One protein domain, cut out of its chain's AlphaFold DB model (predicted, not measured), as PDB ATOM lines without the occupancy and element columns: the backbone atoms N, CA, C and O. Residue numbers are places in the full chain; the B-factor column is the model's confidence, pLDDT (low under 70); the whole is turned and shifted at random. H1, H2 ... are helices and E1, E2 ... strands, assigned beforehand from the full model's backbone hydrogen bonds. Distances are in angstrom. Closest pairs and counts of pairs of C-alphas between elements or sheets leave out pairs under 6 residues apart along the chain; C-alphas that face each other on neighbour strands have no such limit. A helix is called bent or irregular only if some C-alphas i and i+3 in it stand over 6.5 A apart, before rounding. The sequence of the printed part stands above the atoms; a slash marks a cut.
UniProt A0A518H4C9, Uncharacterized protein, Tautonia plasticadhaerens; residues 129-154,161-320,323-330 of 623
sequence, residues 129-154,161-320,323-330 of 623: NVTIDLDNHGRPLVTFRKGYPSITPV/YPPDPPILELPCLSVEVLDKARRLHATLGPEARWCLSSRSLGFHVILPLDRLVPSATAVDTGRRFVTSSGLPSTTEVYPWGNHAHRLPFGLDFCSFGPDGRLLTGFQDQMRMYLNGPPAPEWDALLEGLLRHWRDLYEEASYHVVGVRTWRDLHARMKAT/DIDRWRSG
ATOM      1  N   ASN A 129     -14.093  22.803  28.108       86.50
ATOM      2  CA  ASN A 129     -15.352  22.436  27.490       86.50
ATOM      3  C   ASN A 129     -15.160  21.570  26.252       86.50
ATOM      4  O   ASN A 129     -14.087  21.526  25.643       86.50
ATOM      5  N   VAL A 130     -16.244  20.895  25.902       89.25
ATOM      6  CA  VAL A 130     -16.433  20.187  24.643       89.25
ATOM      7  C   VAL A 130     -17.692  20.743  24.011       89.25
ATOM      8  O   VAL A 130     -18.706  20.846  24.690       89.25
ATOM      9  N   THR A 131     -17.652  21.053  22.721       88.12
ATOM     10  CA  THR A 131     -18.853  21.458  21.981       88.12
ATOM     11  C   THR A 131     -19.131  20.434  20.896       88.12
ATOM     12  O   THR A 131     -18.232  20.098  20.127       88.12
ATOM     13  N   ILE A 132     -20.358  19.930  20.834       89.75
ATOM     14  CA  ILE A 132     -20.831  19.036  19.777       89.75
ATOM     15  C   ILE A 132     -21.782  19.840  18.899       89.75
ATOM     16  O   ILE A 132     -22.730  20.448  19.400       89.75
ATOM     17  N   ASP A 133     -21.507  19.842  17.600       86.62
ATOM     18  CA  ASP A 133     -22.331  20.514  16.607       86.62
ATOM     19  C   ASP A 133     -23.387  19.561  16.051       86.62
ATOM     20  O   ASP A 133     -23.056  18.521  15.478       86.62
ATOM     21  N   LEU A 134     -24.660  19.885  16.261       82.38
ATOM     22  CA  LEU A 134     -25.799  19.116  15.763       82.38
ATOM     23  C   LEU A 134     -26.431  19.760  14.532       82.38
ATOM     24  O   LEU A 134     -27.488  19.297  14.084       82.38
ATOM     25  N   ASP A 135     -25.833  20.826  14.010       71.75
ATOM     26  CA  ASP A 135     -26.392  21.519  12.874       71.75
ATOM     27  C   ASP A 135     -26.417  20.654  11.602       71.75
ATOM     28  O   ASP A 135     -25.722  19.650  11.414       71.75
ATOM     29  N   ASN A 136     -27.367  20.992  10.734       55.91
ATOM     30  CA  ASN A 136     -27.599  20.292   9.483       55.91
ATOM     31  C   ASN A 136     -27.219  21.219   8.335       55.91
ATOM     32  O   ASN A 136     -28.085  21.706   7.605       55.91
ATOM     33  N   HIS A 137     -25.913  21.437   8.155       53.88
ATOM     34  CA  HIS A 137     -25.361  22.224   7.045       53.88
ATOM     35  C   HIS A 137     -25.856  21.781   5.650       53.88
ATOM     36  O   HIS A 137     -25.685  22.502   4.671       53.88
ATOM     37  N   GLY A 138     -26.457  20.591   5.521       50.31
ATOM     38  CA  GLY A 138     -26.897  20.026   4.247       50.31
ATOM     39  C   GLY A 138     -28.359  20.267   3.852       50.31
ATOM     40  O   GLY A 138     -28.730  19.831   2.762       50.31
ATOM     41  N   ARG A 139     -29.219  20.868   4.698       54.34
ATOM     42  CA  ARG A 139     -30.669  20.985   4.402       54.34
ATOM     43  C   ARG A 139     -31.331  22.286   4.906       54.34
ATOM     44  O   ARG A 139     -32.210  22.216   5.770       54.34
ATOM     45  N   PRO A 140     -30.996  23.471   4.368       55.72
ATOM     46  CA  PRO A 140     -31.824  24.656   4.593       55.72
ATOM     47  C   PRO A 140     -33.245  24.438   4.026       55.72
ATOM     48  O   PRO A 140     -33.409  23.891   2.935       55.72
ATOM     49  N   LEU A 141     -34.287  24.837   4.770       48.91
ATOM     50  CA  LEU A 141     -35.693  24.818   4.330       48.91
ATOM     51  C   LEU A 141     -35.887  25.741   3.126       48.91
ATOM     52  O   LEU A 141     -36.502  25.330   2.140       48.91
ATOM     53  N   VAL A 142     -35.368  26.973   3.227       49.84
ATOM     54  CA  VAL A 142     -35.342  27.984   2.162       49.84
ATOM     55  C   VAL A 142     -34.172  28.945   2.377       49.84
ATOM     56  O   VAL A 142     -33.868  29.340   3.499       49.84
ATOM     57  N   THR A 143     -33.570  29.360   1.269       49.97
ATOM     58  CA  THR A 143     -32.580  30.430   1.173       49.97
ATOM     59  C   THR A 143     -33.287  31.669   0.611       49.97
ATOM     60  O   THR A 143     -33.669  31.682  -0.560       49.97
ATOM     61  N   PHE A 144     -33.521  32.701   1.421       49.88
ATOM     62  CA  PHE A 144     -34.159  33.940   0.968       49.88
ATOM     63  C   PHE A 144     -33.103  34.967   0.599       49.88
ATOM     64  O   PHE A 144     -32.347  35.390   1.466       49.88
ATOM     65  N   ARG A 145     -33.102  35.453  -0.644       42.16
ATOM     66  CA  ARG A 145     -32.514  36.766  -0.932       42.16
ATOM     67  C   ARG A 145     -33.519  37.808  -0.473       42.16
ATOM     68  O   ARG A 145     -34.627  37.848  -1.002       42.16
ATOM     69  N   LYS A 146     -33.160  38.643   0.501       45.25
ATOM     70  CA  LYS A 146     -33.992  39.791   0.877       45.25
ATOM     71  C   LYS A 146     -34.013  40.781  -0.288       45.25
ATOM     72  O   LYS A 146     -33.176  41.672  -0.341       45.25
ATOM     73  N   GLY A 147     -34.911  40.612  -1.257       41.28
ATOM     74  CA  GLY A 147     -35.049  41.587  -2.332       41.28
ATOM     75  C   GLY A 147     -35.323  42.948  -1.705       41.28
ATOM     76  O   GLY A 147     -36.270  43.111  -0.935       41.28
ATOM     77  N   TYR A 148     -34.441  43.906  -1.971       41.50
ATOM     78  CA  TYR A 148     -34.727  45.293  -1.655       41.50
ATOM     79  C   TYR A 148     -36.047  45.628  -2.366       41.50
ATOM     80  O   TYR A 148     -36.122  45.392  -3.577       41.50
ATOM     81  N   PRO A 149     -37.091  46.144  -1.682       39.75
ATOM     82  CA  PRO A 149     -38.122  46.870  -2.410       39.75
ATOM     83  C   PRO A 149     -37.350  47.921  -3.190       39.75
ATOM     84  O   PRO A 149     -36.549  48.623  -2.580       39.75
ATOM     85  N   SER A 150     -37.470  47.899  -4.514       38.25
ATOM     86  CA  SER A 150     -36.724  48.724  -5.457       38.25
ATOM     87  C   SER A 150     -36.494  50.130  -4.900       38.25
ATOM     88  O   SER A 150     -37.328  51.019  -5.058       38.25
ATOM     89  N   ILE A 151     -35.360  50.335  -4.230       38.62
ATOM     90  CA  ILE A 151     -34.845  51.668  -3.991       38.62
ATOM     91  C   ILE A 151     -34.267  52.003  -5.349       38.62
ATOM     92  O   ILE A 151     -33.129  51.656  -5.660       38.62
ATOM     93  N   THR A 152     -35.105  52.590  -6.201       35.09
ATOM     94  CA  THR A 152     -34.636  53.356  -7.345       35.09
ATOM     95  C   THR A 152     -33.524  54.244  -6.797       35.09
ATOM     96  O   THR A 152     -33.792  55.010  -5.866       35.09
ATOM     97  N   PRO A 153     -32.268  54.115  -7.254       35.84
ATOM     98  CA  PRO A 153     -31.209  54.964  -6.753       35.84
ATOM     99  C   PRO A 153     -31.515  56.383  -7.233       35.84
ATOM    100  O   PRO A 153     -31.148  56.779  -8.335       35.84
ATOM    101  N   VAL A 154     -32.205  57.174  -6.411       37.50
ATOM    102  CA  VAL A 154     -32.347  58.621  -6.610       37.50
ATOM    103  C   VAL A 154     -31.059  59.285  -6.133       37.50
ATOM    104  O   VAL A 154     -31.079  60.154  -5.283       37.50
ATOM    105  N   TYR A 161     -23.417  50.069  -6.200       38.81
ATOM    106  CA  TYR A 161     -24.317  48.940  -6.017       38.81
ATOM    107  C   TYR A 161     -24.235  48.525  -4.544       38.81
ATOM    108  O   TYR A 161     -23.119  48.295  -4.057       38.81
ATOM    109  N   PRO A 162     -25.354  48.442  -3.798       43.12
ATOM    110  CA  PRO A 162     -25.314  47.728  -2.541       43.12
ATOM    111  C   PRO A 162     -24.864  46.294  -2.867       43.12
ATOM    112  O   PRO A 162     -25.388  45.695  -3.810       43.12
ATOM    113  N   PRO A 163     -23.858  45.761  -2.163       46.62
ATOM    114  CA  PRO A 163     -23.475  44.365  -2.319       46.62
ATOM    115  C   PRO A 163     -24.698  43.471  -2.063       46.62
ATOM    116  O   PRO A 163     -25.599  43.876  -1.325       46.62
ATOM    117  N   ASP A 164     -24.741  42.311  -2.726       44.09
ATOM    118  CA  ASP A 164     -25.917  41.437  -2.820       44.09
ATOM    119  C   ASP A 164     -26.732  41.365  -1.516       44.09
ATOM    120  O   ASP A 164     -26.152  41.246  -0.428       44.09
ATOM    121  N   PRO A 165     -28.075  41.427  -1.598       46.25
ATOM    122  CA  PRO A 165     -28.915  41.408  -0.415       46.25
ATOM    123  C   PRO A 165     -28.627  40.189   0.459       46.25
ATOM    124  O   PRO A 165     -28.352  39.105  -0.070       46.25
ATOM    125  N   PRO A 166     -28.760  40.335   1.789       48.00
ATOM    126  CA  PRO A 166     -28.526  39.242   2.701       48.00
ATOM    127  C   PRO A 166     -29.326  38.009   2.322       48.00
ATOM    128  O   PRO A 166     -30.549  38.072   2.151       48.00
ATOM    129  N   ILE A 167     -28.609  36.896   2.223       51.25
ATOM    130  CA  ILE A 167     -29.204  35.581   2.150       51.25
ATOM    131  C   ILE A 167     -29.550  35.159   3.581       51.25
ATOM    132  O   ILE A 167     -28.654  34.996   4.404       51.25
ATOM    133  N   LEU A 168     -30.841  35.029   3.890       53.84
ATOM    134  CA  LEU A 168     -31.301  34.409   5.131       53.84
ATOM    135  C   LEU A 168     -31.613  32.943   4.838       53.84
ATOM    136  O   LEU A 168     -32.511  32.648   4.050       53.84
ATOM    137  N   GLU A 169     -30.882  32.031   5.464       58.44
ATOM    138  CA  GLU A 169     -31.195  30.607   5.416       58.44
ATOM    139  C   GLU A 169     -32.110  30.265   6.584       58.44
ATOM    140  O   GLU A 169     -31.740  30.437   7.745       58.44
ATOM    141  N   LEU A 170     -33.323  29.805   6.278       62.91
ATOM    142  CA  LEU A 170     -34.200  29.220   7.280       62.91
ATOM    143  C   LEU A 170     -33.830  27.733   7.376       62.91
ATOM    144  O   LEU A 170     -34.029  27.009   6.400       62.91
ATOM    145  N   PRO A 171     -33.258  27.251   8.483       65.38
ATOM    146  CA  PRO A 171     -32.865  25.851   8.646       65.38
ATOM    147  C   PRO A 171     -34.078  24.920   8.771       65.38
ATOM    148  O   PRO A 171     -35.098  25.275   9.367       65.38
ATOM    149  N   CYS A 172     -33.966  23.703   8.227       67.88
ATOM    150  CA  CYS A 172     -34.974  22.657   8.398       67.88
ATOM    151  C   CYS A 172     -34.837  21.968   9.758       67.88
ATOM    152  O   CYS A 172     -33.885  21.215   9.974       67.88
ATOM    153  N   LEU A 173     -35.813  22.173  10.649       77.50
ATOM    154  CA  LEU A 173     -35.928  21.398  11.882       77.50
ATOM    155  C   LEU A 173     -36.568  20.041  11.561       77.50
ATOM    156  O   LEU A 173     -37.785  19.883  11.607       77.50
ATOM    157  N   SER A 174     -35.756  19.064  11.159       80.81
ATOM    158  CA  SER A 174     -36.253  17.728  10.824       80.81
ATOM    159  C   SER A 174     -36.395  16.843  12.063       80.81
ATOM    160  O   SER A 174     -35.633  16.963  13.024       80.81
ATOM    161  N   VAL A 175     -37.315  15.875  12.001       86.06
ATOM    162  CA  VAL A 175     -37.443  14.817  13.021       86.06
ATOM    163  C   VAL A 175     -36.117  14.080  13.229       86.06
ATOM    164  O   VAL A 175     -35.771  13.747  14.351       86.06
ATOM    165  N   GLU A 176     -35.326  13.896  12.169       83.19
ATOM    166  CA  GLU A 176     -33.994  13.290  12.261       83.19
ATOM    167  C   GLU A 176     -33.052  14.085  13.184       83.19
ATOM    168  O   GLU A 176     -32.361  13.492  14.010       83.19
ATOM    169  N   VAL A 177     -33.016  15.417  13.065       82.12
ATOM    170  CA  VAL A 177     -32.185  16.279  13.927       82.12
ATOM    171  C   VAL A 177     -32.700  16.260  15.365       82.12
ATOM    172  O   VAL A 177     -31.907  16.148  16.296       82.12
ATOM    173  N   LEU A 178     -34.020  16.305  15.557       88.44
ATOM    174  CA  LEU A 178     -34.630  16.254  16.888       88.44
ATOM    175  C   LEU A 178     -34.394  14.917  17.588       88.44
ATOM    176  O   LEU A 178     -34.105  14.887  18.777       88.44
ATOM    177  N   ASP A 179     -34.451  13.811  16.856       88.25
ATOM    178  CA  ASP A 179     -34.201  12.482  17.400       88.25
ATOM    179  C   ASP A 179     -32.719  12.284  17.766       88.25
ATOM    180  O   ASP A 179     -32.400  11.724  18.816       88.25
ATOM    181  N   LYS A 180     -31.805  12.836  16.955       86.69
ATOM    182  CA  LYS A 180     -30.373  12.945  17.283       86.69
ATOM    183  C   LYS A 180     -30.146  13.753  18.563       86.69
ATOM    184  O   LYS A 180     -29.424  13.299  19.448       86.69
ATOM    185  N   ALA A 181     -30.781  14.916  18.669       89.88
ATOM    186  CA  ALA A 181     -30.689  15.770  19.844       89.88
ATOM    187  C   ALA A 181     -31.277  15.101  21.092       89.88
ATOM    188  O   ALA A 181     -30.647  15.144  22.141       89.88
ATOM    189  N   ARG A 182     -32.417  14.408  20.971       92.44
ATOM    190  CA  ARG A 182     -33.052  13.666  22.068       92.44
ATOM    191  C   ARG A 182     -32.144  12.571  22.615       92.44
ATOM    192  O   ARG A 182     -31.997  12.451  23.826       92.44
ATOM    193  N   ARG A 183     -31.509  11.787  21.736       90.88
ATOM    194  CA  ARG A 183     -30.529  10.774  22.160       90.88
ATOM    195  C   ARG A 183     -29.345  11.405  22.875       90.88
ATOM    196  O   ARG A 183     -28.952  10.922  23.927       90.88
ATOM    197  N   LEU A 184     -28.795  12.486  22.325       91.06
ATOM    198  CA  LEU A 184     -27.651  13.150  22.941       91.06
ATOM    199  C   LEU A 184     -28.014  13.799  24.288       91.06
ATOM    200  O   LEU A 184     -27.208  13.754  25.209       91.06
ATOM    201  N   HIS A 185     -29.229  14.332  24.425       93.56
ATOM    202  CA  HIS A 185     -29.786  14.832  25.688       93.56
ATOM    203  C   HIS A 185     -29.863  13.738  26.749       93.56
ATOM    204  O   HIS A 185     -29.299  13.910  27.828       93.56
ATOM    205  N   ALA A 186     -30.425  12.578  26.401       92.12
ATOM    206  CA  ALA A 186     -30.473  11.427  27.298       92.12
ATOM    207  C   ALA A 186     -29.072  10.930  27.708       92.12
ATOM    208  O   ALA A 186     -28.877  10.524  28.850       92.12
ATOM    209  N   THR A 187     -28.090  10.977  26.799       92.12
ATOM    210  CA  THR A 187     -26.714  10.526  27.071       92.12
ATOM    211  C   THR A 187     -25.916  11.508  27.931       92.12
ATOM    212  O   THR A 187     -25.170  11.083  28.810       92.12
ATOM    213  N   LEU A 188     -25.997  12.813  27.649       91.06
ATOM    214  CA  LEU A 188     -25.174  13.826  28.322       91.06
ATOM    215  C   LEU A 188     -25.722  14.226  29.695       91.06
ATOM    216  O   LEU A 188     -24.955  14.667  30.550       91.06
ATOM    217  N   GLY A 189     -27.032  14.079  29.907       88.38
ATOM    218  CA  GLY A 189     -27.675  14.401  31.171       88.38
ATOM    219  C   GLY A 189     -27.671  15.905  31.506       88.38
ATOM    220  O   GLY A 189     -27.526  16.753  30.619       88.38
ATOM    221  N   PRO A 190     -27.847  16.258  32.793       88.62
ATOM    222  CA  PRO A 190     -28.116  17.630  33.233       88.62
ATOM    223  C   PRO A 190     -26.926  18.590  33.090       88.62
ATOM    224  O   PRO A 190     -27.098  19.804  33.149       88.62
ATOM    225  N   GLU A 191     -25.713  18.085  32.882       88.12
ATOM    226  CA  GLU A 191     -24.520  18.934  32.776       88.12
ATOM    227  C   GLU A 191     -24.378  19.604  31.402       88.12
ATOM    228  O   GLU A 191     -23.612  20.551  31.231       88.12
ATOM    229  N   ALA A 192     -25.143  19.160  30.407       91.81
ATOM    230  CA  ALA A 192     -25.140  19.761  29.083       91.81
ATOM    231  C   ALA A 192     -25.709  21.190  29.087       91.81
ATOM    232  O   ALA A 192     -26.720  21.492  29.718       91.81
ATOM    233  N   ARG A 193     -25.094  22.089  28.319       90.94
ATOM    234  CA  ARG A 193     -25.622  23.420  28.006       90.94
ATOM    235  C   ARG A 193     -26.043  23.442  26.548       90.94
ATOM    236  O   ARG A 193     -25.228  23.219  25.658       90.94
ATOM    237  N   TRP A 194     -27.324  23.682  26.313       91.69
ATOM    238  CA  TRP A 194     -27.908  23.671  24.978       91.69
ATOM    239  C   TRP A 194     -28.007  25.082  24.437       91.69
ATOM    240  O   TRP A 194     -28.384  26.011  25.154       91.69
ATOM    241  N   CYS A 195     -27.683  25.245  23.163       87.88
ATOM    242  CA  CYS A 195     -27.524  26.570  22.599       87.88
ATOM    243  C   CYS A 195     -27.662  26.618  21.084       87.88
ATOM    244  O   CYS A 195     -27.496  25.623  20.384       87.88
ATOM    245  N   LEU A 196     -27.918  27.821  20.587       84.62
ATOM    246  CA  LEU A 196     -27.968  28.174  19.179       84.62
ATOM    247  C   LEU A 196     -26.840  29.176  18.908       84.62
ATOM    248  O   LEU A 196     -26.863  30.246  19.506       84.62
ATOM    249  N   SER A 197     -25.851  28.859  18.064       70.75
ATOM    250  CA  SER A 197     -24.715  29.769  17.786       70.75
ATOM    251  C   SER A 197     -24.955  30.779  16.672       70.75
ATOM    252  O   SER A 197     -24.074  31.580  16.356       70.75
ATOM    253  N   SER A 198     -26.129  30.718  16.059       65.38
ATOM    254  CA  SER A 198     -26.558  31.644  15.030       65.38
ATOM    255  C   SER A 198     -28.076  31.644  14.943       65.38
ATOM    256  O   SER A 198     -28.758  30.688  15.333       65.38
ATOM    257  N   ARG A 199     -28.619  32.689  14.317       54.81
ATOM    258  CA  ARG A 199     -30.033  32.709  13.922       54.81
ATOM    259  C   ARG A 199     -30.375  31.692  12.829       54.81
ATOM    260  O   ARG A 199     -31.552  31.444  12.593       54.81
ATOM    261  N   SER A 200     -29.378  31.079  12.194       53.66
ATOM    262  CA  SER A 200     -29.540  29.933  11.291       53.66
ATOM    263  C   SER A 200     -29.620  28.584  12.024       53.66
ATOM    264  O   SER A 200     -29.464  27.541  11.395       53.66
ATOM    265  N   LEU A 201     -29.914  28.588  13.334       57.59
ATOM    266  CA  LEU A 201     -29.997  27.405  14.197       57.59
ATOM    267  C   LEU A 201     -28.748  26.518  14.125       57.59
ATOM    268  O   LEU A 201     -28.872  25.297  14.012       57.59
ATOM    269  N   GLY A 202     -27.551  27.104  14.223       75.12
ATOM    270  CA  GLY A 202     -26.375  26.320  14.601       75.12
ATOM    271  C   GLY A 202     -26.651  25.693  15.963       75.12
ATOM    272  O   GLY A 202     -26.543  26.385  16.970       75.12
ATOM    273  N   PHE A 203     -27.151  24.459  16.010       85.62
ATOM    274  CA  PHE A 203     -27.634  23.849  17.240       85.62
ATOM    275  C   PHE A 203     -26.485  23.100  17.882       85.62
ATOM    276  O   PHE A 203     -26.035  22.083  17.365       85.62
ATOM    277  N   HIS A 204     -26.004  23.607  19.009       86.75
ATOM    278  CA  HIS A 204     -24.869  23.022  19.700       86.75
ATOM    279  C   HIS A 204     -25.265  22.571  21.088       86.75
ATOM    280  O   HIS A 204     -26.153  23.134  21.737       86.75
ATOM    281  N   VAL A 205     -24.516  21.588  21.560       90.56
ATOM    282  CA  VAL A 205     -24.463  21.257  22.970       90.56
ATOM    283  C   VAL A 205     -23.042  21.427  23.466       90.56
ATOM    284  O   VAL A 205     -22.080  21.011  22.818       90.56
ATOM    285  N   ILE A 206     -22.916  22.072  24.613       89.56
ATOM    286  CA  ILE A 206     -21.647  22.371  25.247       89.56
ATOM    287  C   ILE A 206     -21.617  21.625  26.562       89.56
ATOM    288  O   ILE A 206     -22.502  21.783  27.395       89.56
ATOM    289  N   LEU A 207     -20.597  20.799  26.733       90.75
ATOM    290  CA  LEU A 207     -20.335  20.073  27.957       90.75
ATOM    291  C   LEU A 207     -19.200  20.781  28.702       90.75
ATOM    292  O   LEU A 207     -18.050  20.732  28.239       90.75
ATOM    293  N   PRO A 208     -19.492  21.454  29.825       88.19
ATOM    294  CA  PRO A 208     -18.464  21.952  30.719       88.19
ATOM    295  C   PRO A 208     -17.661  20.783  31.295       88.19
ATOM    296  O   PRO A 208     -18.197  19.723  31.610       88.19
ATOM    297  N   LEU A 209     -16.356  20.977  31.428       86.62
ATOM    298  CA  LEU A 209     -15.448  20.056  32.094       86.62
ATOM    299  C   LEU A 209     -15.054  20.665  33.440       86.62
ATOM    300  O   LEU A 209     -14.678  21.839  33.522       86.62
ATOM    301  N   ASP A 210     -15.093  19.837  34.478       85.62
ATOM    302  CA  ASP A 210     -14.692  20.151  35.855       85.62
ATOM    303  C   ASP A 210     -13.293  20.792  35.933       85.62
ATOM    304  O   ASP A 210     -13.025  21.720  36.707       85.62
ATOM    305  N   ARG A 211     -12.392  20.341  35.063       85.75
ATOM    306  CA  ARG A 211     -11.004  20.782  35.007       85.75
ATOM    307  C   ARG A 211     -10.542  21.105  33.598       85.75
ATOM    308  O   ARG A 211     -11.091  20.683  32.586       85.75
ATOM    309  N   LEU A 212      -9.436  21.836  33.548       84.19
ATOM    310  CA  LEU A 212      -8.739  22.153  32.311       84.19
ATOM    311  C   LEU A 212      -8.003  20.906  31.783       84.19
ATOM    312  O   LEU A 212      -6.981  20.500  32.346       84.19
ATOM    313  N   VAL A 213      -8.457  20.328  30.673       86.38
ATOM    314  CA  VAL A 213      -7.869  19.123  30.049       86.38
ATOM    315  C   VAL A 213      -7.191  19.449  28.717       86.38
ATOM    316  O   VAL A 213      -7.490  20.490  28.137       86.38
ATOM    317  N   PRO A 214      -6.284  18.606  28.191       89.00
ATOM    318  CA  PRO A 214      -5.785  18.762  26.827       89.00
ATOM    319  C   PRO A 214      -6.918  18.764  25.790       89.00
ATOM    320  O   PRO A 214      -7.841  17.958  25.866       89.00
ATOM    321  N   SER A 215      -6.831  19.634  24.784       83.94
ATOM    322  CA  SER A 215      -7.873  19.798  23.759       83.94
ATOM    323  C   SER A 215      -8.150  18.511  22.976       83.94
ATOM    324  O   SER A 215      -9.299  18.220  22.674       83.94
ATOM    325  N   ALA A 216      -7.121  17.700  22.712       86.12
ATOM    326  CA  ALA A 216      -7.293  16.378  22.105       86.12
ATOM    327  C   ALA A 216      -8.157  15.454  22.982       86.12
ATOM    328  O   ALA A 216      -9.102  14.851  22.493       86.12
ATOM    329  N   THR A 217      -7.903  15.433  24.294       91.50
ATOM    330  CA  THR A 217      -8.688  14.653  25.261       91.50
ATOM    331  C   THR A 217     -10.144  15.114  25.323       91.50
ATOM    332  O   THR A 217     -11.049  14.287  25.423       91.50
ATOM    333  N   ALA A 218     -10.385  16.425  25.239       89.69
ATOM    334  CA  ALA A 218     -11.731  16.985  25.164       89.69
ATOM    335  C   ALA A 218     -12.464  16.512  23.892       89.69
ATOM    336  O   ALA A 218     -13.586  16.015  23.974       89.69
ATOM    337  N   VAL A 219     -11.805  16.563  22.728       89.56
ATOM    338  CA  VAL A 219     -12.368  16.039  21.472       89.56
ATOM    339  C   VAL A 219     -12.668  14.549  21.574       89.56
ATOM    340  O   VAL A 219     -13.772  14.143  21.228       89.56
ATOM    341  N   ASP A 220     -11.738  13.741  22.082       92.00
ATOM    342  CA  ASP A 220     -11.947  12.297  22.246       92.00
ATOM    343  C   ASP A 220     -13.149  12.006  23.154       92.00
ATOM    344  O   ASP A 220     -13.945  11.109  22.878       92.00
ATOM    345  N   THR A 221     -13.320  12.808  24.207       92.25
ATOM    346  CA  THR A 221     -14.478  12.736  25.107       92.25
ATOM    347  C   THR A 221     -15.776  13.040  24.359       92.25
ATOM    348  O   THR A 221     -16.703  12.234  24.387       92.25
ATOM    349  N   GLY A 222     -15.830  14.142  23.605       91.75
ATOM    350  CA  GLY A 222     -16.992  14.474  22.774       91.75
ATOM    351  C   GLY A 222     -17.298  13.418  21.713       91.75
ATOM    352  O   GLY A 222     -18.454  13.062  21.507       91.75
ATOM    353  N   ARG A 223     -16.266  12.843  21.086       92.56
ATOM    354  CA  ARG A 223     -16.410  11.764  20.099       92.56
ATOM    355  C   ARG A 223     -17.039  10.516  20.709       92.56
ATOM    356  O   ARG A 223     -17.898   9.918  20.072       92.56
ATOM    357  N   ARG A 224     -16.688  10.157  21.949       92.62
ATOM    358  CA  ARG A 224     -17.343   9.048  22.666       92.62
ATOM    359  C   ARG A 224     -18.831   9.315  22.895       92.62
ATOM    360  O   ARG A 224     -19.632   8.402  22.705       92.62
ATOM    361  N   PHE A 225     -19.217  10.544  23.240       91.69
ATOM    362  CA  PHE A 225     -20.631  10.916  23.383       91.69
ATOM    363  C   PHE A 225     -21.390  10.875  22.055       91.69
ATOM    364  O   PHE A 225     -22.496  10.339  21.995       91.69
ATOM    365  N   VAL A 226     -20.774  11.362  20.975       89.56
ATOM    366  CA  VAL A 226     -21.314  11.255  19.611       89.56
ATOM    367  C   VAL A 226     -21.558   9.786  19.249       89.56
ATOM    368  O   VAL A 226     -22.675   9.423  18.883       89.56
ATOM    369  N   THR A 227     -20.553   8.921  19.416       89.12
ATOM    370  CA  THR A 227     -20.663   7.493  19.084       89.12
ATOM    371  C   THR A 227     -21.704   6.770  19.941       89.12
ATOM    372  O   THR A 227     -22.543   6.061  19.394       89.12
ATOM    373  N   SER A 228     -21.695   6.967  21.263       88.06
ATOM    374  CA  SER A 228     -22.661   6.323  22.173       88.06
ATOM    375  C   SER A 228     -24.103   6.786  21.948       88.06
ATOM    376  O   SER A 228     -25.027   6.002  22.126       88.06
ATOM    377  N   SER A 229     -24.301   8.015  21.464       84.56
ATOM    378  CA  SER A 229     -25.625   8.550  21.113       84.56
ATOM    379  C   SER A 229     -26.105   8.136  19.711       84.56
ATOM    380  O   SER A 229     -27.131   8.628  19.230       84.56
ATOM    381  N   GLY A 230     -25.357   7.267  19.017       84.25
ATOM    382  CA  GLY A 230     -25.673   6.816  17.660       84.25
ATOM    383  C   GLY A 230     -25.591   7.930  16.612       84.25
ATOM    384  O   GLY A 230     -26.263   7.865  15.581       84.25
ATOM    385  N   LEU A 231     -24.824   8.988  16.883       83.69
ATOM    386  CA  LEU A 231     -24.586  10.059  15.925       83.69
ATOM    387  C   LEU A 231     -23.484   9.650  14.931       83.69
ATOM    388  O   LEU A 231     -22.578   8.891  15.292       83.69
ATOM    389  N   PRO A 232     -23.529  10.143  13.678       83.12
ATOM    390  CA  PRO A 232     -22.485   9.869  12.700       83.12
ATOM    391  C   PRO A 232     -21.101  10.269  13.215       83.12
ATOM    392  O   PRO A 232     -20.925  11.326  13.818       83.12
ATOM    393  N   SER A 233     -20.076   9.484  12.882       83.00
ATOM    394  CA  SER A 233     -18.681   9.830  13.197       83.00
ATOM    395  C   SER A 233     -18.219  11.137  12.542       83.00
ATOM    396  O   SER A 233     -17.199  11.689  12.941       83.00
ATOM    397  N   THR A 234     -18.972  11.649  11.565       83.75
ATOM    398  CA  THR A 234     -18.752  12.934  10.897       83.75
ATOM    399  C   THR A 234     -19.309  14.138  11.658       83.75
ATOM    400  O   THR A 234     -18.986  15.253  11.273       83.75
ATOM    401  N   THR A 235     -20.125  13.948  12.704       84.75
ATOM    402  CA  THR A 235     -20.632  15.043  13.556       84.75
ATOM    403  C   THR A 235     -19.467  15.866  14.096       84.75
ATOM    404  O   THR A 235     -18.465  15.296  14.529       84.75
ATOM    405  N   GLU A 236     -19.534  17.192  14.046       85.62
ATOM    406  CA  GLU A 236     -18.394  18.016  14.446       85.62
ATOM    407  C   GLU A 236     -18.262  18.084  15.972       85.62
ATOM    408  O   GLU A 236     -19.245  18.149  16.710       85.62
ATOM    409  N   VAL A 237     -17.017  18.025  16.450       87.94
ATOM    410  CA  VAL A 237     -16.682  18.086  17.877       87.94
ATOM    411  C   VAL A 237     -15.518  19.048  18.048       87.94
ATOM    412  O   VAL A 237     -14.459  18.869  17.438       87.94
ATOM    413  N   TYR A 238     -15.711  20.042  18.904       82.62
ATOM    414  CA  TYR A 238     -14.741  21.076  19.228       82.62
ATOM    415  C   TYR A 238     -14.196  20.866  20.647       82.62
ATOM    416  O   TYR A 238     -14.926  20.375  21.513       82.62
ATOM    417  N   PRO A 239     -12.923  21.218  20.910       73.31
ATOM    418  CA  PRO A 239     -12.019  22.042  20.091       73.31
ATOM    419  C   PRO A 239     -11.360  21.338  18.892       73.31
ATOM    420  O   PRO A 239     -10.508  20.471  19.063       73.31
ATOM    421  N   TRP A 240     -11.629  21.782  17.660       67.69
ATOM    422  CA  TRP A 240     -10.931  21.266  16.475       67.69
ATOM    423  C   TRP A 240      -9.623  22.041  16.229       67.69
ATOM    424  O   TRP A 240      -9.601  23.270  16.152       67.69
ATOM    425  N   GLY A 241      -8.497  21.329  16.112       56.44
ATOM    426  CA  GLY A 241      -7.185  21.923  15.844       56.44
ATOM    427  C   GLY A 241      -7.184  22.857  14.627       56.44
ATOM    428  O   GLY A 241      -7.526  22.447  13.524       56.44
ATOM    429  N   ASN A 242      -6.726  24.098  14.828       53.94
ATOM    430  CA  ASN A 242      -6.729  25.222  13.874       53.94
ATOM    431  C   ASN A 242      -8.081  25.913  13.628       53.94
ATOM    432  O   ASN A 242      -8.088  26.933  12.937       53.94
ATOM    433  N   HIS A 243      -9.185  25.440  14.195       54.31
ATOM    434  CA  HIS A 243     -10.456  26.159  14.142       54.31
ATOM    435  C   HIS A 243     -10.597  27.052  15.369       54.31
ATOM    436  O   HIS A 243      -9.988  26.814  16.420       54.31
ATOM    437  N   ALA A 244     -11.322  28.148  15.200       54.12
ATOM    438  CA  ALA A 244     -11.564  29.048  16.301       54.12
ATOM    439  C   ALA A 244     -12.693  28.525  17.189       54.12
ATOM    440  O   ALA A 244     -13.588  27.823  16.720       54.12
ATOM    441  N   HIS A 245     -12.623  28.850  18.476       57.28
ATOM    442  CA  HIS A 245     -13.676  28.488  19.408       57.28
ATOM    443  C   HIS A 245     -14.871  29.421  19.235       57.28
ATOM    444  O   HIS A 245     -14.705  30.641  19.326       57.28
ATOM    445  N   ARG A 246     -16.072  28.865  19.050       59.47
ATOM    446  CA  ARG A 246     -17.305  29.635  19.237       59.47
ATOM    447  C   ARG A 246     -17.567  29.756  20.731       59.47
ATOM    448  O   ARG A 246     -17.655  28.750  21.432       59.47
ATOM    449  N   LEU A 247     -17.627  30.990  21.222       61.25
ATOM    450  CA  LEU A 247     -17.943  31.256  22.621       61.25
ATOM    451  C   LEU A 247     -19.419  30.916  22.894       61.25
ATOM    452  O   LEU A 247     -20.254  31.163  22.026       61.25
ATOM    453  N   PRO A 248     -19.752  30.380  24.083       64.06
ATOM    454  CA  PRO A 248     -21.106  29.964  24.445       64.06
ATOM    455  C   PRO A 248     -22.049  31.128  24.799       64.06
ATOM    456  O   PRO A 248     -23.004  30.962  25.555       64.06
ATOM    457  N   PHE A 249     -21.749  32.333  24.333       68.88
ATOM    458  CA  PHE A 249     -22.482  33.551  24.650       68.88
ATOM    459  C   PHE A 249     -22.108  34.648  23.651       68.88
ATOM    460  O   PHE A 249     -21.047  34.610  23.022       68.88
ATOM    461  N   GLY A 250     -22.984  35.635  23.504       63.38
ATOM    462  CA  GLY A 250     -22.872  36.693  22.501       63.38
ATOM    463  C   GLY A 250     -24.228  36.993  21.875       63.38
ATOM    464  O   GLY A 250     -25.200  36.290  22.125       63.38
ATOM    465  N   LEU A 251     -24.319  38.047  21.063       58.22
ATOM    466  CA  LEU A 251     -25.610  38.463  20.496       58.22
ATOM    467  C   LEU A 251     -26.222  37.469  19.518       58.22
ATOM    468  O   LEU A 251     -27.444  37.364  19.441       58.22
ATOM    469  N   ASP A 252     -25.378  36.784  18.761       58.91
ATOM    470  CA  ASP A 252     -25.811  35.789  17.782       58.91
ATOM    471  C   ASP A 252     -25.875  34.388  18.395       58.91
ATOM    472  O   ASP A 252     -26.300  33.437  17.747       58.91
ATOM    473  N   PHE A 253     -25.503  34.287  19.671       73.00
ATOM    474  CA  PHE A 253     -25.644  33.094  20.471       73.00
ATOM    475  C   PHE A 253     -26.917  33.192  21.308       73.00
ATOM    476  O   PHE A 253     -27.253  34.256  21.823       73.00
ATOM    477  N   CYS A 254     -27.636  32.093  21.478       84.25
ATOM    478  CA  CYS A 254     -28.728  31.985  22.439       84.25
ATOM    479  C   CYS A 254     -28.536  30.699  23.233       84.25
ATOM    480  O   CYS A 254     -28.228  29.664  22.651       84.25
ATOM    481  N   SER A 255     -28.733  30.742  24.547       88.62
ATOM    482  CA  SER A 255     -28.673  29.534  25.376       88.62
ATOM    483  C   SER A 255     -30.051  29.174  25.908       88.62
ATOM    484  O   SER A 255     -30.843  30.069  26.179       88.62
ATOM    485  N   PHE A 256     -30.353  27.892  26.065       91.44
ATOM    486  CA  PHE A 256     -31.610  27.458  26.667       91.44
ATOM    487  C   PHE A 256     -31.488  27.438  28.191       91.44
ATOM    488  O   PHE A 256     -30.672  26.698  28.738       91.44
ATOM    489  N   GLY A 257     -32.313  28.236  28.869       91.81
ATOM    490  CA  GLY A 257     -32.518  28.118  30.311       91.81
ATOM    491  C   GLY A 257     -33.272  26.829  30.675       91.81
ATOM    492  O   GLY A 257     -33.773  26.147  29.780       91.81
ATOM    493  N   PRO A 258     -33.405  26.495  31.973       89.94
ATOM    494  CA  PRO A 258     -34.049  25.254  32.430       89.94
ATOM    495  C   PRO A 258     -35.504  25.105  32.000       89.94
ATOM    496  O   PRO A 258     -35.991  24.000  31.789       89.94
ATOM    497  N   ASP A 259     -36.201  26.229  31.862       91.12
ATOM    498  CA  ASP A 259     -37.588  26.297  31.408       91.12
ATOM    499  C   ASP A 259     -37.716  26.242  29.875       91.12
ATOM    500  O   ASP A 259     -38.804  26.432  29.328       91.12
ATOM    501  N   GLY A 260     -36.603  26.019  29.167       90.31
ATOM    502  CA  GLY A 260     -36.546  26.002  27.713       90.31
ATOM    503  C   GLY A 260     -36.619  27.385  27.070       90.31
ATOM    504  O   GLY A 260     -36.655  27.485  25.842       90.31
ATOM    505  N   ARG A 261     -36.645  28.481  27.844       91.38
ATOM    506  CA  ARG A 261     -36.599  29.826  27.259       91.38
ATOM    507  C   ARG A 261     -35.199  30.139  26.756       91.38
ATOM    508  O   ARG A 261     -34.196  29.807  27.384       91.38
ATOM    509  N   LEU A 262     -35.140  30.829  25.620       89.69
ATOM    510  CA  LEU A 262     -33.884  31.327  25.082       89.69
ATOM    511  C   LEU A 262     -33.408  32.549  25.865       89.69
ATOM    512  O   LEU A 262     -34.051  33.597  25.881       89.69
ATOM    513  N   LEU A 263     -32.230  32.414  26.455       87.81
ATOM    514  CA  LEU A 263     -31.438  33.489  27.017       87.81
ATOM    515  C   LEU A 263     -30.686  34.165  25.871       87.81
ATOM    516  O   LEU A 263     -29.778  33.580  25.275       87.81
ATOM    517  N   THR A 264     -31.069  35.398  25.552       80.62
ATOM    518  CA  THR A 264     -30.438  36.230  24.510       80.62
ATOM    519  C   THR A 264     -29.516  37.304  25.095       80.62
ATOM    520  O   THR A 264     -28.814  37.998  24.364       80.62
ATOM    521  N   GLY A 265     -29.573  37.512  26.414       74.62
ATOM    522  CA  GLY A 265     -28.719  38.450  27.131       74.62
ATOM    523  C   GLY A 265     -27.364  37.821  27.436       74.62
ATOM    524  O   GLY A 265     -27.307  36.738  28.007       74.62
ATOM    525  N   PHE A 266     -26.278  38.518  27.100       70.25
ATOM    526  CA  PHE A 266     -24.912  38.040  27.341       70.25
ATOM    527  C   PHE A 266     -24.667  37.653  28.810       70.25
ATOM    528  O   PHE A 266     -24.136  36.579  29.077       70.25
ATOM    529  N   GLN A 267     -25.094  38.493  29.762       74.12
ATOM    530  CA  GLN A 267     -24.947  38.218  31.198       74.12
ATOM    531  C   GLN A 267     -25.673  36.930  31.600       74.12
ATOM    532  O   GLN A 267     -25.085  36.076  32.255       74.12
ATOM    533  N   ASP A 268     -26.917  36.745  31.156       81.88
ATOM    534  CA  ASP A 268     -27.710  35.564  31.508       81.88
ATOM    535  C   ASP A 268     -27.142  34.284  30.888       81.88
ATOM    536  O   ASP A 268     -27.064  33.256  31.556       81.88
ATOM    537  N   GLN A 269     -26.672  34.349  29.638       81.69
ATOM    538  CA  GLN A 269     -25.983  33.234  28.980       81.69
ATOM    539  C   GLN A 269     -24.699  32.853  29.717       81.69
ATOM    540  O   GLN A 269     -24.423  31.676  29.928       81.69
ATOM    541  N   MET A 270     -23.922  33.850  30.138       77.94
ATOM    542  CA  MET A 270     -22.678  33.646  30.868       77.94
ATOM    543  C   MET A 270     -22.928  33.060  32.261       77.94
ATOM    544  O   MET A 270     -22.275  32.084  32.628       77.94
ATOM    545  N   ARG A 271     -23.914  33.577  33.006       81.62
ATOM    546  CA  ARG A 271     -24.345  32.992  34.286       81.62
ATOM    547  C   ARG A 271     -24.815  31.555  34.104       81.62
ATOM    548  O   ARG A 271     -24.410  30.692  34.872       81.62
ATOM    549  N   MET A 272     -25.605  31.280  33.065       85.75
ATOM    550  CA  MET A 272     -26.059  29.927  32.737       85.75
ATOM    551  C   MET A 272     -24.894  28.996  32.355       85.75
ATOM    552  O   MET A 272     -24.884  27.809  32.678       85.75
ATOM    553  N   TYR A 273     -23.875  29.510  31.679       81.75
ATOM    554  CA  TYR A 273     -22.713  28.703  31.339       81.75
ATOM    555  C   TYR A 273     -21.856  28.370  32.569       81.75
ATOM    556  O   TYR A 273     -21.451  27.224  32.739       81.75
ATOM    557  N   LEU A 274     -21.578  29.365  33.415       78.19
ATOM    558  CA  LEU A 274     -20.637  29.244  34.533       78.19
ATOM    559  C   LEU A 274     -21.260  28.589  35.764       78.19
ATOM    560  O   LEU A 274     -20.674  27.686  36.348       78.19
ATOM    561  N   ASN A 275     -22.455  29.045  36.130       78.19
ATOM    562  CA  ASN A 275     -23.145  28.690  37.369       78.19
ATOM    563  C   ASN A 275     -24.553  28.164  37.088       78.19
ATOM    564  O   ASN A 275     -25.408  28.151  37.973       78.19
ATOM    565  N   GLY A 276     -24.838  27.843  35.826       70.38
ATOM    566  CA  GLY A 276     -26.211  27.663  35.422       70.38
ATOM    567  C   GLY A 276     -26.842  26.436  36.041       70.38
ATOM    568  O   GLY A 276     -26.155  25.431  36.244       70.38
ATOM    569  N   PRO A 277     -28.158  26.508  36.270       76.12
ATOM    570  CA  PRO A 277     -28.970  25.341  36.576       76.12
ATOM    571  C   PRO A 277     -28.782  24.225  35.528       76.12
ATOM    572  O   PRO A 277     -28.263  24.480  34.434       76.12
ATOM    573  N   PRO A 278     -29.194  22.990  35.859       81.75
ATOM    574  CA  PRO A 278     -29.091  21.853  34.955       81.75
ATOM    575  C   PRO A 278     -29.756  22.122  33.599       81.75
ATOM    576  O   PRO A 278     -30.602  23.013  33.459       81.75
ATOM    577  N   ALA A 279     -29.356  21.331  32.604       86.75
ATOM    578  CA  ALA A 279     -29.934  21.320  31.270       86.75
ATOM    579  C   ALA A 279     -31.470  21.339  31.345       86.75
ATOM    580  O   ALA A 279     -32.037  20.656  32.202       86.75
ATOM    581  N   PRO A 280     -32.158  22.067  30.447       91.81
ATOM    582  CA  PRO A 280     -33.607  21.964  30.351       91.81
ATOM    583  C   PRO A 280     -34.027  20.513  30.151       91.81
ATOM    584  O   PRO A 280     -33.373  19.771  29.411       91.81
ATOM    585  N   GLU A 281     -35.157  20.136  30.740       94.62
ATOM    586  CA  GLU A 281     -35.835  18.891  30.388       94.62
ATOM    587  C   GLU A 281     -36.093  18.834  28.878       94.62
ATOM    588  O   GLU A 281     -36.290  19.868  28.228       94.62
ATOM    589  N   TRP A 282     -36.107  17.628  28.304       93.69
ATOM    590  CA  TRP A 282     -36.222  17.462  26.851       93.69
ATOM    591  C   TRP A 282     -37.447  18.184  26.270       93.69
ATOM    592  O   TRP A 282     -37.337  18.870  25.252       93.69
ATOM    593  N   ASP A 283     -38.603  18.080  26.930       93.50
ATOM    594  CA  ASP A 283     -39.822  18.763  26.493       93.50
ATOM    595  C   ASP A 283     -39.673  20.288  26.511       93.50
ATOM    596  O   ASP A 283     -40.108  20.962  25.577       93.50
ATOM    597  N   ALA A 284     -39.016  20.841  27.533       94.25
ATOM    598  CA  ALA A 284     -38.771  22.274  27.630       94.25
ATOM    599  C   ALA A 284     -37.825  22.746  26.515       94.25
ATOM    600  O   ALA A 284     -38.116  23.725  25.824       94.25
ATOM    601  N   LEU A 285     -36.736  22.010  26.275       93.00
ATOM    602  CA  LEU A 285     -35.798  22.275  25.183       93.00
ATOM    603  C   LEU A 285     -36.492  22.240  23.813       93.00
ATOM    604  O   LEU A 285     -36.313  23.149  23.000       93.00
ATOM    605  N   LEU A 286     -37.306  21.210  23.563       92.44
ATOM    606  CA  LEU A 286     -38.054  21.047  22.318       92.44
ATOM    607  C   LEU A 286     -39.040  22.200  22.097       92.44
ATOM    608  O   LEU A 286     -39.082  22.768  21.005       92.44
ATOM    609  N   GLU A 287     -39.809  22.585  23.117       92.00
ATOM    610  CA  GLU A 287     -40.730  23.723  23.020       92.00
ATOM    611  C   GLU A 287     -39.995  25.047  22.795       92.00
ATOM    612  O   GLU A 287     -40.450  25.891  22.018       92.00
ATOM    613  N   GLY A 288     -38.832  25.222  23.425       91.25
ATOM    614  CA  GLY A 288     -37.942  26.352  23.182       91.25
ATOM    615  C   GLY A 288     -37.492  26.434  21.724       91.25
ATOM    616  O   GLY A 288     -37.637  27.479  21.082       91.25
ATOM    617  N   LEU A 289     -36.992  25.320  21.179       89.12
ATOM    618  CA  LEU A 289     -36.567  25.206  19.781       89.12
ATOM    619  C   LEU A 289     -37.713  25.510  18.816       89.12
ATOM    620  O   LEU A 289     -37.548  26.293  17.882       89.12
ATOM    621  N   LEU A 290     -38.886  24.920  19.051       88.44
ATOM    622  CA  LEU A 290     -40.065  25.103  18.209       88.44
ATOM    623  C   LEU A 290     -40.584  26.542  18.236       88.44
ATOM    624  O   LEU A 290     -40.990  27.062  17.194       88.44
ATOM    625  N   ARG A 291     -40.561  27.187  19.406       89.19
ATOM    626  CA  ARG A 291     -40.915  28.600  19.562       89.19
ATOM    627  C   ARG A 291     -39.968  29.480  18.762       89.19
ATOM    628  O   ARG A 291     -40.427  30.261  17.941       89.19
ATOM    629  N   HIS A 292     -38.664  29.294  18.932       85.12
ATOM    630  CA  HIS A 292     -37.675  30.086  18.213       85.12
ATOM    631  C   HIS A 292     -37.737  29.872  16.697       85.12
ATOM    632  O   HIS A 292     -37.674  30.828  15.929       85.12
ATOM    633  N   TRP A 293     -37.927  28.628  16.255       83.81
ATOM    634  CA  TRP A 293     -38.113  28.301  14.844       83.81
ATOM    635  C   TRP A 293     -39.362  28.970  14.249       83.81
ATOM    636  O   TRP A 293     -39.314  29.474  13.125       83.81
ATOM    637  N   ARG A 294     -40.463  29.047  15.009       83.56
ATOM    638  CA  ARG A 294     -41.657  29.815  14.626       83.56
ATOM    639  C   ARG A 294     -41.368  31.316  14.558       83.56
ATOM    640  O   ARG A 294     -41.751  31.940  13.575       83.56
ATOM    641  N   ASP A 295     -40.671  31.879  15.540       81.62
ATOM    642  CA  ASP A 295     -40.352  33.311  15.566       81.62
ATOM    643  C   ASP A 295     -39.463  33.707  14.366       81.62
ATOM    644  O   ASP A 295     -39.686  34.738  13.731       81.62
ATOM    645  N   LEU A 296     -38.502  32.852  13.983       74.38
ATOM    646  CA  LEU A 296     -37.697  33.024  12.765       74.38
ATOM    647  C   LEU A 296     -38.553  32.981  11.493       74.38
ATOM    648  O   LEU A 296     -38.320  33.746  10.556       74.38
ATOM    649  N   TYR A 297     -39.541  32.090  11.449       75.12
ATOM    650  CA  TYR A 297     -40.479  31.987  10.335       75.12
ATOM    651  C   TYR A 297     -41.386  33.222  10.218       75.12
ATOM    652  O   TYR A 297     -41.573  33.746   9.117       75.12
ATOM    653  N   GLU A 298     -41.917  33.711  11.339       74.62
ATOM    654  CA  GLU A 298     -42.712  34.938  11.393       74.62
ATOM    655  C   GLU A 298     -41.876  36.145  10.963       74.62
ATOM    656  O   GLU A 298     -42.322  36.923  10.125       74.62
ATOM    657  N   GLU A 299     -40.631  36.267  11.427       67.88
ATOM    658  CA  GLU A 299     -39.709  37.316  10.979       67.88
ATOM    659  C   GLU A 299     -39.421  37.225   9.468       67.88
ATOM    660  O   GLU A 299     -39.433  38.241   8.765       67.88
ATOM    661  N   ALA A 300     -39.208  36.014   8.941       64.81
ATOM    662  CA  ALA A 300     -38.970  35.801   7.515       64.81
ATOM    663  C   ALA A 300     -40.172  36.227   6.654       64.81
ATOM    664  O   ALA A 300     -39.969  36.767   5.565       64.81
ATOM    665  N   SER A 301     -41.405  36.051   7.149       60.50
ATOM    666  CA  SER A 301     -42.653  36.402   6.449       60.50
ATOM    667  C   SER A 301     -42.720  37.849   5.966       60.50
ATOM    668  O   SER A 301     -43.242  38.119   4.884       60.50
ATOM    669  N   TYR A 302     -42.104  38.769   6.707       54.50
ATOM    670  CA  TYR A 302     -42.105  40.199   6.401       54.50
ATOM    671  C   TYR A 302     -41.090  40.605   5.320       54.50
ATOM    672  O   TYR A 302     -41.035  41.772   4.929       54.50
ATOM    673  N   HIS A 303     -40.235  39.686   4.858       51.50
ATOM    674  CA  HIS A 303     -39.031  40.032   4.090       51.50
ATOM    675  C   HIS A 303     -38.825  39.231   2.796       51.50
ATOM    676  O   HIS A 303     -37.802  39.406   2.128       51.50
ATOM    677  N   VAL A 304     -39.780  38.384   2.409       50.16
ATOM    678  CA  VAL A 304     -39.676  37.567   1.196       50.16
ATOM    679  C   VAL A 304     -40.059  38.369  -0.050       50.16
ATOM    680  O   VAL A 304     -41.235  38.559  -0.344       50.16
ATOM    681  N   VAL A 305     -39.060  38.766  -0.839       43.41
ATOM    682  CA  VAL A 305     -39.237  39.236  -2.221       43.41
ATOM    683  C   VAL A 305     -38.586  38.201  -3.143       43.41
ATOM    684  O   VAL A 305     -37.375  38.013  -3.098       43.41
ATOM    685  N   GLY A 306     -39.382  37.504  -3.963       43.59
ATOM    686  CA  GLY A 306     -38.869  36.630  -5.032       43.59
ATOM    687  C   GLY A 306     -38.886  35.109  -4.797       43.59
ATOM    688  O   GLY A 306     -38.265  34.386  -5.571       43.59
ATOM    689  N   VAL A 307     -39.599  34.584  -3.791       46.03
ATOM    690  CA  VAL A 307     -39.863  33.128  -3.695       46.03
ATOM    691  C   VAL A 307     -41.127  32.767  -4.475       46.03
ATOM    692  O   VAL A 307     -42.125  33.479  -4.395       46.03
ATOM    693  N   ARG A 308     -41.090  31.643  -5.210       48.81
ATOM    694  CA  ARG A 308     -42.153  31.200  -6.131       48.81
ATOM    695  C   ARG A 308     -43.548  31.036  -5.507       48.81
ATOM    696  O   ARG A 308     -44.480  31.201  -6.271       48.81
ATOM    697  N   THR A 309     -43.717  30.838  -4.191       59.50
ATOM    698  CA  THR A 309     -44.819  31.416  -3.379       59.50
ATOM    699  C   THR A 309     -44.546  31.248  -1.870       59.50
ATOM    700  O   THR A 309     -44.060  30.209  -1.427       59.50
ATOM    701  N   TRP A 310     -44.925  32.227  -1.037       66.75
ATOM    702  CA  TRP A 310     -45.007  32.105   0.439       66.75
ATOM    703  C   TRP A 310     -45.813  30.872   0.902       66.75
ATOM    704  O   TRP A 310     -45.541  30.276   1.947       66.75
ATOM    705  N   ARG A 311     -46.779  30.459   0.075       70.50
ATOM    706  CA  ARG A 311     -47.648  29.299   0.280       70.50
ATOM    707  C   ARG A 311     -46.857  27.988   0.385       70.50
ATOM    708  O   ARG A 311     -47.165  27.186   1.261       70.50
ATOM    709  N   ASP A 312     -45.809  27.804  -0.422       70.44
ATOM    710  CA  ASP A 312     -44.982  26.588  -0.399       70.44
ATOM    711  C   ASP A 312     -44.157  26.473   0.886       70.44
ATOM    712  O   ASP A 312     -44.068  25.400   1.488       70.44
ATOM    713  N   LEU A 313     -43.581  27.588   1.347       72.00
ATOM    714  CA  LEU A 313     -42.872  27.633   2.624       72.00
ATOM    715  C   LEU A 313     -43.831  27.335   3.781       72.00
ATOM    716  O   LEU A 313     -43.526  26.491   4.619       72.00
ATOM    717  N   HIS A 314     -44.997  27.986   3.813       79.44
ATOM    718  CA  HIS A 314     -46.005  27.739   4.845       79.44
ATOM    719  C   HIS A 314     -46.460  26.271   4.855       79.44
ATOM    720  O   HIS A 314     -46.544  25.654   5.917       79.44
ATOM    721  N   ALA A 315     -46.687  25.676   3.678       79.94
ATOM    722  CA  ALA A 315     -47.041  24.265   3.550       79.94
ATOM    723  C   ALA A 315     -45.943  23.340   4.100       79.94
ATOM    724  O   ALA A 315     -46.248  22.413   4.850       79.94
ATOM    725  N   ARG A 316     -44.666  23.618   3.798       75.25
ATOM    726  CA  ARG A 316     -43.519  22.859   4.330       75.25
ATOM    727  C   ARG A 316     -43.379  22.989   5.842       75.25
ATOM    728  O   ARG A 316     -43.154  21.985   6.511       75.25
ATOM    729  N   MET A 317     -43.545  24.193   6.385       78.94
ATOM    730  CA  MET A 317     -43.521  24.439   7.832       78.94
ATOM    731  C   MET A 317     -44.643  23.672   8.537       78.94
ATOM    732  O   MET A 317     -44.398  22.980   9.523       78.94
ATOM    733  N   LYS A 318     -45.864  23.727   7.992       85.38
ATOM    734  CA  LYS A 318     -47.026  23.000   8.518       85.38
ATOM    735  C   LYS A 318     -46.829  21.485   8.460       85.38
ATOM    736  O   LYS A 318     -47.145  20.799   9.428       85.38
ATOM    737  N   ALA A 319     -46.291  20.968   7.354       84.38
ATOM    738  CA  ALA A 319     -45.958  19.553   7.214       84.38
ATOM    739  C   ALA A 319     -44.896  19.126   8.239       84.38
ATOM    740  O   ALA A 319     -45.113  18.172   8.976       84.38
ATOM    741  N   THR A 320     -43.816  19.903   8.364       83.81
ATOM    742  CA  THR A 320     -42.741  19.658   9.336       83.81
ATOM    743  C   THR A 320     -43.280  19.650  10.767       83.81
ATOM    744  O   THR A 320     -42.976  18.742  11.530       83.81
ATOM    745  N   ASP A 323     -45.285  16.436  11.323       88.94
ATOM    746  CA  ASP A 323     -44.343  15.330  11.482       88.94
ATOM    747  C   ASP A 323     -43.725  15.329  12.886       88.94
ATOM    748  O   ASP A 323     -43.680  14.283  13.525       88.94
ATOM    749  N   ILE A 324     -43.330  16.491  13.411       89.50
ATOM    750  CA  ILE A 324     -42.812  16.616  14.781       89.50
ATOM    751  C   ILE A 324     -43.867  16.207  15.816       89.50
ATOM    752  O   ILE A 324     -43.558  15.431  16.717       89.50
ATOM    753  N   ASP A 325     -45.113  16.665  15.677       91.06
ATOM    754  CA  ASP A 325     -46.201  16.324  16.601       91.06
ATOM    755  C   ASP A 325     -46.537  14.815  16.543       91.06
ATOM    756  O   ASP A 325     -46.774  14.171  17.570       91.06
ATOM    757  N   ARG A 326     -46.491  14.206  15.346       91.12
ATOM    758  CA  ARG A 326     -46.636  12.750  15.176       91.12
ATOM    759  C   ARG A 326     -45.490  11.990  15.841       91.12
ATOM    760  O   ARG A 326     -45.740  11.031  16.560       91.12
ATOM    761  N   TRP A 327     -44.250  12.415  15.618       92.38
ATOM    762  CA  TRP A 327     -43.078  11.807  16.248       92.38
ATOM    763  C   TRP A 327     -43.144  11.908  17.776       92.38
ATOM    764  O   TRP A 327     -42.876  10.930  18.472       92.38
ATOM    765  N   ARG A 328     -43.574  13.060  18.306       89.94
ATOM    766  CA  ARG A 328     -43.739  13.290  19.748       89.94
ATOM    767  C   ARG A 328     -44.772  12.358  20.377       89.94
ATOM    768  O   ARG A 328     -44.571  11.897  21.493       89.94
ATOM    769  N   SER A 329     -45.848  12.051  19.657       91.12
ATOM    770  CA  SER A 329     -46.883  11.104  20.098       91.12
ATOM    771  C   SER A 329     -46.498   9.628  19.906       91.12
ATOM    772  O   SER A 329     -47.339   8.750  20.071       91.12
ATOM    773  N   GLY A 330     -45.238   9.332  19.559       88.38
ATOM    774  CA  GLY A 330     -44.753   7.969  19.322       88.38
ATOM    775  C   GLY A 330     -45.162   7.392  17.964       88.38
ATOM    776  O   GLY A 330     -44.904   6.223  17.683       88.38
TER     777      GLY A 330
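AT A GLANCE: This is residues 129 to 154, 161 to 320 and 323 to 330 of the 623 residues of an uncharacterized protein of Tautonia plasticadhaerens (UniProt A0A518H4C9). A strongly twisted sheet of five strands has H1 and H2 over one face and H3 over the other; the long H4 runs from beside E7 out to a second, small sheet, E2 and E3, and H5 folds back from there towards H6 beside the first residue of H1. The cut ends at residues 154 and 161 reach out beyond E2 and E3. The 194 printed residues include six named helices and seven named strands, in the order E1 E2 E3 H1 E4 E5 H2 E6 E7 H3 H4 H5 H6. The class is mixed, helices and strands; the large sheet runs E6 E1 E5 E4 E7, and both sheets are antiparallel. The whole is compact, with a radius of gyration of the C-alphas of 18.2 A, and spans 59 by 43 by 31 A.

HOW THE PARTS SIT: Begin at E1, residues 129 to 133, whose N 132 is 2.8 A from O 205 of E5, residues 203 to 214. E2, residues 140 to 145, pairs with E3, residues 167 to 171: N 144 and O 168 are 2.8 A apart. H1, residues 175 to 191, is irregular, with C-alphas 187 and 190 9.5 A apart, and its height over the large sheet is 9.8 A. E4, residues 193 to 196, forms a hairpin with E5; look at N 193 and O 206, 2.8 A apart. H2, residues 215 to 228, is on the same face as H1 and touches it at a steep tilt of 58 degrees, the C-alphas of Thr 187 and Phe 225 being closest at 7.1 A. E6, residues 236 to 238, has N 238 at 2.8 A from O 131 of E1; E5, H2 and E6 form a split strand-helix-strand unit, two same-way strands with E1 between them, its crossover right-handed. E7, residues 254 to 256, has N 254 at 2.8 A from O 196 of E4. H3, residues 266 to 275, is on the sheet along E4, at 9 degrees on the local plane. H4, residues 282 to 301, is on it too, C-alphas 285 and 256 being closest to E7 at 6.8 A. H5, residues 310 to 320, is close to H4 but not clearly touching, at a shallow tilt of 7 degrees, opposite ways; their closest C-alphas, 301 and 310, are 7.8 A apart. H6, residues 323 to 328, only just touches H1, with 3 pairs of C-alphas within 8 A, the closest those of Val 175 and Ile 324 at 5.9 A. Every O i to N i+4 pair is within hydrogen-bond range in H2, H3, H4, H5 and H6, and 11 of 13 in H1.

IN THESE COORDINATES: Find C-alpha 129 at (-15.352, 22.436, 27.490), where E1 begins. E5 covers 24.4 A and bends by 106 degrees at residue 211; H1 covers 24.0 A, with a kink of 53 degrees near residue 185. H4, 28.6 A long, starts at (-36.222, 17.462, 26.851), and H6 ends at C-alpha 328, (-43.739, 13.290, 19.748).

THE WHOLE: The C-alphas farthest apart, those of Val 154 and Ser 228, are 60.5 A from each other. Residues 155 to 160 and 321 to 322 are not printed; the gaps between C-alphas are 12.6 A and 5.1 A. Of the links printed whole, E6 to E7 is long, with 15 residues. Mean pLDDT of the printed part is 75.4; residues 136 to 154, 161 to 172, 198 to 201, 240 to 252 and 299 to 310 are under 70.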